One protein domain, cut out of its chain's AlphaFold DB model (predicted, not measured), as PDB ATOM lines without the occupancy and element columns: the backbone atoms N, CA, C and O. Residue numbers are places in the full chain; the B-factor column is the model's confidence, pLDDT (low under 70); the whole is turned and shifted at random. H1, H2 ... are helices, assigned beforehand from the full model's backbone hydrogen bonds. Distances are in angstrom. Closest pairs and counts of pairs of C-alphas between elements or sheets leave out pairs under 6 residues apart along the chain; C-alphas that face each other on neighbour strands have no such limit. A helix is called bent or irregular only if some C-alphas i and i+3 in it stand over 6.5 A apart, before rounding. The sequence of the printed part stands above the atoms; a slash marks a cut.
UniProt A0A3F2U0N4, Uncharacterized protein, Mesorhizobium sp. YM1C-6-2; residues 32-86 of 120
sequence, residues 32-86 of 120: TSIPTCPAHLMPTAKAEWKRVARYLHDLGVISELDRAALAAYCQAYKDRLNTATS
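This is residues 32 to 86 of the 120 residues of an uncharacterized protein of Mesorhizobium sp. YM1C-6-2 (UniProt A0A3F2U0N4). Two helices form a lopsided V: the first turns of H1 pack on the middle of the longer H2, and from there the two spread apart towards the link that joins them, residues 59 to 63. H2 makes most of the length and runs on past the start of H1, while residues 32 to 42, with no named element, lead back from the link's side to the start of H1. The printed part has 55 residues with two named helices, H1 then H2, and no named strand; its class is all helix. It is compact, with a radius of gyration of the C-alphas of 11.4 A, yet elongated, spanning 38 by 20 by 14 A.

Begin with H2, residues 64 to 85, and look from it to H1, residues 43 to 58. They touch, with H2 using residues 70 to 78 alone and H1 residues 44 to 49 alone. Their closest C-alphas are those of Ala 45 and Cys 74, 4.7 A apart. They run opposite ways at a steep tilt of 46 degrees. In H2, 16 of 18 O i to N i+4 pairs are within hydrogen-bond range, and in H1, 10 of 12.

Find C-alpha 64 at (90.029, 149.860, 9.291); from there H2 runs 32.3 A to C-alpha 85 at (110.171, 129.019, 23.434). It is irregular: C-alphas 65 and 68 are 7.3 A apart. H1 begins at C-alpha 43, at (98.188, 138.550, 25.052), and is 23.2 A long.

Look at Thr 32 and Ser 86 for the two C-alphas farthest apart, at 37.7 A. The printed part has no cut, and the link from H1 to H2 is tight, with 5 residues. The mean pLDDT of the printed part is 88.9; residue 86 is under 70.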
ATOM      1  N   THR A  32      92.541 156.519   6.785       81.50
ATOM      2  CA  THR A  32      93.612 155.953   7.599       81.50
ATOM      3  C   THR A  32      93.217 156.051   9.066       81.50
ATOM      4  O   THR A  32      93.009 157.149   9.584       81.50
ATOM      5  N   SER A  33      93.083 154.909   9.731       84.50
ATOM      6  CA  SER A  33      92.737 154.811  11.147       84.50
ATOM      7  C   SER A  33      93.402 153.584  11.749       84.50
ATOM      8  O   SER A  33      93.644 152.595  11.057       84.50
ATOM      9  N   ILE A  34      93.702 153.636  13.048       86.12
ATOM     10  CA  ILE A  34      94.148 152.448  13.778       86.12
ATOM     11  C   ILE A  34      92.930 151.539  13.988       86.12
ATOM     12  O   ILE A  34      92.010 151.949  14.701       86.12
ATOM     13  N   PRO A  35      92.923 150.311  13.437       86.75
ATOM     14  CA  PRO A  35      91.824 149.390  13.646       86.75
ATOM     15  C   PRO A  35      91.743 148.933  15.098       86.75
ATOM     16  O   PRO A  35      92.756 148.716  15.778       86.75
ATOM     17  N   THR A  36      90.515 148.710  15.564       88.94
ATOM     18  CA  THR A  36      90.285 148.200  16.919       88.94
ATOM     19  C   THR A  36      90.827 146.775  17.044       88.94
ATOM     20  O   THR A  36      90.462 145.878  16.275       88.94
ATOM     21  N   CYS A  37      91.690 146.553  18.042       88.31
ATOM     22  CA  CYS A  37      92.304 145.249  18.281       88.31
ATOM     23  C   CYS A  37      91.228 144.183  18.579       88.31
ATOM     24  O   CYS A  37      90.407 144.384  19.481       88.31
ATOM     25  N   PRO A  38      91.206 143.042  17.865       89.88
ATOM     26  CA  PRO A  38      90.205 142.011  18.102       89.88
ATOM     27  C   PRO A  38      90.351 141.361  19.486       89.88
ATOM     28  O   PRO A  38      91.446 141.007  19.929       89.88
ATOM     29  N   ALA A  39      89.220 141.138  20.161       88.50
ATOM     30  CA  ALA A  39      89.197 140.597  21.521       88.50
ATOM     31  C   ALA A  39      89.797 139.182  21.631       88.50
ATOM     32  O   ALA A  39      90.434 138.873  22.640       88.50
ATOM     33  N   HIS A  40      89.648 138.363  20.585       88.75
ATOM     34  CA  HIS A  40      90.073 136.961  20.542       88.75
ATOM     35  C   HIS A  40      91.595 136.755  20.437       88.75
ATOM     36  O   HIS A  40      92.050 135.616  20.501       88.75
ATOM     37  N   LEU A  41      92.400 137.816  20.274       89.75
ATOM     38  CA  LEU A  41      93.857 137.668  20.233       89.75
ATOM     39  C   LEU A  41      94.427 137.309  21.610       89.75
ATOM     40  O   LEU A  41      94.051 137.879  22.644       89.75
ATOM     41  N   MET A  42      95.420 136.424  21.594       90.62
ATOM     42  CA  MET A  42      96.240 136.101  22.761       90.62
ATOM     43  C   MET A  42      97.056 137.323  23.229       90.62
ATOM     44  O   MET A  42      97.365 138.200  22.418       90.62
ATOM     45  N   PRO A  43      97.466 137.394  24.510       90.62
ATOM     46  CA  PRO A  43      98.188 138.550  25.052       90.62
ATOM     47  C   PRO A  43      99.473 138.913  24.290       90.62
ATOM     48  O   PRO A  43      99.716 140.087  24.021       90.62
ATOM     49  N   THR A  44     100.258 137.917  23.871       90.88
ATOM     50  CA  THR A  44     101.487 138.116  23.079       90.88
ATOM     51  C   THR A  44     101.196 138.698  21.696       90.88
ATOM     52  O   THR A  44     101.876 139.619  21.251       90.88
ATOM     53  N   ALA A  45     100.126 138.236  21.045       93.12
ATOM     54  CA  ALA A  45      99.662 138.777  19.771       93.12
ATOM     55  C   ALA A  45      99.133 140.220  19.922       93.12
ATOM     56  O   ALA A  45      99.381 141.064  19.064       93.12
ATOM     57  N   LYS A  46      98.461 140.540  21.038       93.25
ATOM     58  CA  LYS A  46      98.006 141.907  21.359       93.25
ATOM     59  C   LYS A  46      99.167 142.877  21.595       93.25
ATOM     60  O   LYS A  46      99.060 144.047  21.228       93.25
ATOM     61  N   ALA A  47     100.262 142.421  22.203       93.06
ATOM     62  CA  ALA A  47     101.464 143.238  22.367       93.06
ATOM     63  C   ALA A  47     102.071 143.604  21.005       93.06
ATOM     64  O   ALA A  47     102.359 144.774  20.748       93.06
ATOM     65  N   GLU A  48     102.165 142.626  20.101       94.19
ATOM     66  CA  GLU A  48     102.658 142.850  18.743       94.19
ATOM     67  C   GLU A  48     101.734 143.767  17.932       94.19
ATOM     68  O   GLU A  48     102.207 144.671  17.244       94.19
ATOM     69  N   TRP A  49     100.415 143.611  18.082       94.88
ATOM     70  CA  TRP A  49      99.432 144.517  17.486       94.88
ATOM     71  C   TRP A  49      99.699 145.967  17.886       94.88
ATOM     72  O   TRP A  49      99.797 146.837  17.027       94.88
ATOM     73  N   LYS A  50      99.857 146.242  19.188       92.50
ATOM     74  CA  LYS A  50     100.122 147.601  19.688       92.50
ATOM     75  C   LYS A  50     101.434 148.176  19.154       92.50
ATOM     76  O   LYS A  50     101.510 149.380  18.920       92.50
ATOM     77  N   ARG A  51     102.455 147.335  18.968       93.50
ATOM     78  CA  ARG A  51     103.749 147.740  18.413       93.50
ATOM     79  C   ARG A  51     103.609 148.128  16.943       93.50
ATOM     80  O   ARG A  51     103.955 149.242  16.573       93.50
ATOM     81  N   VAL A  52     103.083 147.226  16.119       93.69
ATOM     82  CA  VAL A  52     103.068 147.372  14.657       93.69
ATOM     83  C   VAL A  52     101.991 148.347  14.184       93.69
ATOM     84  O   VAL A  52     102.263 149.160  13.305       93.69
ATOM     85  N   ALA A  53     100.804 148.338  14.799       92.56
ATOM     86  CA  ALA A  53      99.708 149.226  14.405       92.56
ATOM     87  C   ALA A  53     100.078 150.711  14.526       92.56
ATOM     88  O   ALA A  53      99.672 151.504  13.682       92.56
ATOM     89  N   ARG A  54     100.880 151.084  15.535       90.88
ATOM     90  CA  ARG A  54     101.375 152.460  15.694       90.88
ATOM     91  C   ARG A  54     102.270 152.875  14.529       90.88
ATOM     92  O   ARG A  54     101.961 153.849  13.860       90.88
ATOM     93  N   TYR A  55     103.311 152.096  14.235       92.62
ATOM     94  CA  TYR A  55     104.224 152.405  13.128       92.62
ATOM     95  C   TYR A  55     103.507 152.469  11.780       92.62
ATOM     96  O   TYR A  55     103.774 153.350  10.970       92.62
ATOM     97  N   LEU A  56     102.581 151.544  11.536       90.62
ATOM     98  CA  LEU A  56     101.835 151.511  10.285       90.62
ATOM     99  C   LEU A  56     100.861 152.688  10.135       90.62
ATOM    100  O   LEU A  56     100.634 153.158   9.019       90.62
ATOM    101  N   HIS A  57     100.300 153.164  11.246       89.75
ATOM    102  CA  HIS A  57      99.468 154.359  11.262       89.75
ATOM    103  C   HIS A  57     100.290 155.626  11.034       89.75
ATOM    104  O   HIS A  57      99.886 156.464  10.234       89.75
ATOM    105  N   ASP A  58     101.457 155.738  11.669       88.75
ATOM    106  CA  ASP A  58     102.360 156.882  11.490       88.75
ATOM    107  C   ASP A  58     102.842 157.001  10.031       88.75
ATOM    108  O   ASP A  58     103.047 158.101   9.526       88.75
ATOM    109  N   LEU A  59     102.955 155.872   9.322       89.12
ATOM    110  CA  LEU A  59     103.247 155.825   7.885       89.12
ATOM    111  C   LEU A  59     102.018 156.071   6.988       89.12
ATOM    112  O   LEU A  59     102.168 156.185   5.774       89.12
ATOM    113  N   GLY A  60     100.806 156.120   7.550       87.50
ATOM    114  CA  GLY A  60      99.560 156.309   6.801       87.50
ATOM    115  C   GLY A  60      99.183 155.136   5.890       87.50
ATOM    116  O   GLY A  60      98.463 155.328   4.914       87.50
ATOM    117  N   VAL A  61      99.686 153.929   6.172       87.94
ATOM    118  CA  VAL A  61      99.510 152.751   5.296       87.94
ATOM    119  C   VAL A  61      98.309 151.898   5.707       87.94
ATOM    120  O   VAL A  61      97.810 151.134   4.888       87.94
ATOM    121  N   ILE A  62      97.830 152.022   6.952       89.81
ATOM    122  CA  ILE A  62      96.712 151.206   7.451       89.81
ATOM    123  C   ILE A  62      95.392 151.958   7.517       89.81
ATOM    124  O   ILE A  62      95.325 153.155   7.803       89.81
ATOM    125  N   SER A  63      94.336 151.188   7.319       88.81
ATOM    126  CA  SER A  63      92.936 151.561   7.439       88.81
ATOM    127  C   SER A  63      92.173 150.523   8.270       88.81
ATOM    128  O   SER A  63      92.679 149.438   8.567       88.81
ATOM    129  N   GLU A  64      90.911 150.813   8.597       86.00
ATOM    130  CA  GLU A  64      90.029 149.860   9.291       86.00
ATOM    131  C   GLU A  64      89.892 148.514   8.547       86.00
ATOM    132  O   GLU A  64      89.710 147.463   9.167       86.00
ATOM    133  N   LEU A  65      90.029 148.524   7.215       86.38
ATOM    134  CA  LEU A  65      89.929 147.325   6.380       86.38
ATOM    135  C   LEU A  65      91.051 146.315   6.672       86.38
ATOM    136  O   LEU A  65      90.850 145.104   6.557       86.38
ATOM    137  N   ASP A  66      92.209 146.798   7.122       89.81
ATOM    138  CA  ASP A  66      93.403 145.986   7.363       89.81
ATOM    139  C   ASP A  66      93.333 145.191   8.675       89.81
ATOM    140  O   ASP A  66      94.215 144.382   8.972       89.81
ATOM    141  N   ARG A  67      92.256 145.355   9.456       91.06
ATOM    142  CA  ARG A  67      92.061 144.698  10.755       91.06
ATOM    143  C   ARG A  67      92.247 143.178  10.695       91.06
ATOM    144  O   ARG A  67      92.898 142.605  11.566       91.06
ATOM    145  N   ALA A  68      91.668 142.510   9.696       91.31
ATOM    146  CA  ALA A  68      91.752 141.052   9.579       91.31
ATOM    147  C   ALA A  68      93.162 140.581   9.185       91.31
ATOM    148  O   ALA A  68      93.671 139.609   9.746       91.31
ATOM    149  N   ALA A  69      93.811 141.299   8.264       92.56
ATOM    150  CA  ALA A  69      95.169 140.995   7.823       92.56
ATOM    151  C   ALA A  69      96.179 141.175   8.966       92.56
ATOM    152  O   ALA A  69      97.004 140.294   9.220       92.56
ATOM    153  N   LEU A  70      96.057 142.271   9.721       93.25
ATOM    154  CA  LEU A  70      96.898 142.530  10.885       93.25
ATOM    155  C   LEU A  70      96.681 141.475  11.984       93.25
ATOM    156  O   LEU A  70      97.636 141.050  12.629       93.25
ATOM    157  N   ALA A  71      95.449 140.984  12.155       93.50
ATOM    158  CA  ALA A  71      95.140 139.949  13.146       93.50
ATOM    159  C   ALA A  71      95.831 138.625  12.812       93.50
ATOM    160  O   ALA A  71      96.435 138.008  13.691       93.50
ATOM    161  N   ALA A  72      95.792 138.228  11.538       93.44
ATOM    162  CA  ALA A  72      96.477 137.036  11.054       93.44
ATOM    163  C   ALA A  72      98.000 137.138  11.250       93.44
ATOM    164  O   ALA A  72      98.623 136.188  11.727       93.44
ATOM    165  N   TYR A  73      98.590 138.306  10.966       94.19
ATOM    166  CA  TYR A  73     100.010 138.562  11.219       94.19
ATOM    167  C   TYR A  73     100.370 138.404  12.702       94.19
ATOM    168  O   TYR A  73     101.297 137.666  13.046       94.19
ATOM    169  N   CYS A  74      99.618 139.049  13.597       94.38
ATOM    170  CA  CYS A  74      99.868 138.976  15.036       94.38
ATOM    171  C   CYS A  74      99.731 137.544  15.579       94.38
ATOM    172  O   CYS A  74     100.494 137.141  16.460       94.38
ATOM    173  N   GLN A  75      98.790 136.762  15.043       92.56
ATOM    174  CA  GLN A  75      98.619 135.358  15.402       92.56
ATOM    175  C   GLN A  75      99.826 134.510  14.968       92.56
ATOM    176  O   GLN A  75     100.393 133.793  15.792       92.56
ATOM    177  N   ALA A  76     100.282 134.658  13.721       92.38
ATOM    178  CA  ALA A  76     101.466 133.963  13.215       92.38
ATOM    179  C   ALA A  76     102.741 134.339  13.993       92.38
ATOM    180  O   ALA A  76     103.572 133.482  14.298       92.38
ATOM    181  N   TYR A  77     102.880 135.613  14.373       92.44
ATOM    182  CA  TYR A  77     103.984 136.083  15.209       92.44
ATOM    183  C   TYR A  77     104.001 135.387  16.576       92.44
ATOM    184  O   TYR A  77     105.052 134.919  17.019       92.44
ATOM    185  N   LYS A  78     102.835 135.272  17.220       92.31
ATOM    186  CA  LYS A  78     102.671 134.530  18.475       92.31
ATOM    187  C   LYS A  78     103.043 133.061  18.300       92.31
ATOM    188  O   LYS A  78     103.778 132.535  19.129       92.31
ATOM    189  N   ASP A  79     102.564 132.399  17.249       88.62
ATOM    190  CA  ASP A  79     102.839 130.974  17.037       88.62
ATOM    191  C   ASP A  79     104.340 130.727  16.826       88.62
ATOM    192  O   ASP A  79     104.908 129.821  17.433       88.62
ATOM    193  N   ARG A  80     105.021 131.613  16.088       87.25
ATOM    194  CA  ARG A  80     106.483 131.595  15.940       87.25
ATOM    195  C   ARG A  80     107.216 131.714  17.280       87.25
ATOM    196  O   ARG A  80     108.165 130.971  17.517       87.25
ATOM    197  N   LEU A  81     106.802 132.641  18.148       88.44
ATOM    198  CA  LEU A  81     107.424 132.816  19.467       88.44
ATOM    199  C   LEU A  81     107.176 131.617  20.385       88.44
ATOM    200  O   LEU A  81     108.085 131.191  21.097       88.44
ATOM    201  N   ASN A  82     105.966 131.059  20.348       83.44
ATOM    202  CA  ASN A  82     105.612 129.887  21.137       83.44
ATOM    203  C   ASN A  82     106.475 128.681  20.743       83.44
ATOM    204  O   ASN A  82     107.027 128.036  21.628       83.44
ATOM    205  N   THR A  83     106.661 128.429  19.443       76.88
ATOM    206  CA  THR A  83     107.539 127.352  18.950       76.88
ATOM    207  C   THR A  83     109.002 127.582  19.326       76.88
ATOM    208  O   THR A  83     109.686 126.643  19.714       76.88
ATOM    209  N   ALA A  84     109.490 128.825  19.251       76.88
ATOM    210  CA  ALA A  84     110.864 129.151  19.640       76.88
ATOM    211  C   ALA A  84     111.117 128.965  21.148       76.88
ATOM    212  O   ALA A  84     112.238 128.672  21.553       76.88
ATOM    213  N   THR A  85     110.080 129.137  21.972       70.44
ATOM    214  CA  THR A  85     110.171 129.019  23.434       70.44
ATOM    215  C   THR A  85     109.948 127.581  23.905       70.44
ATOM    216  O   THR A  85     110.622 127.126  24.825       70.44
ATOM    217  N   SER A  86     109.036 126.834  23.272       60.34
ATOM    218  CA  SER A  86     108.835 125.414  23.560       60.34
ATOM    219  C   SER A  86     109.681 124.568  22.610       60.34
ATOM    220  O   SER A  86     109.191 124.009  21.629       60.34
TER     221      SER A  86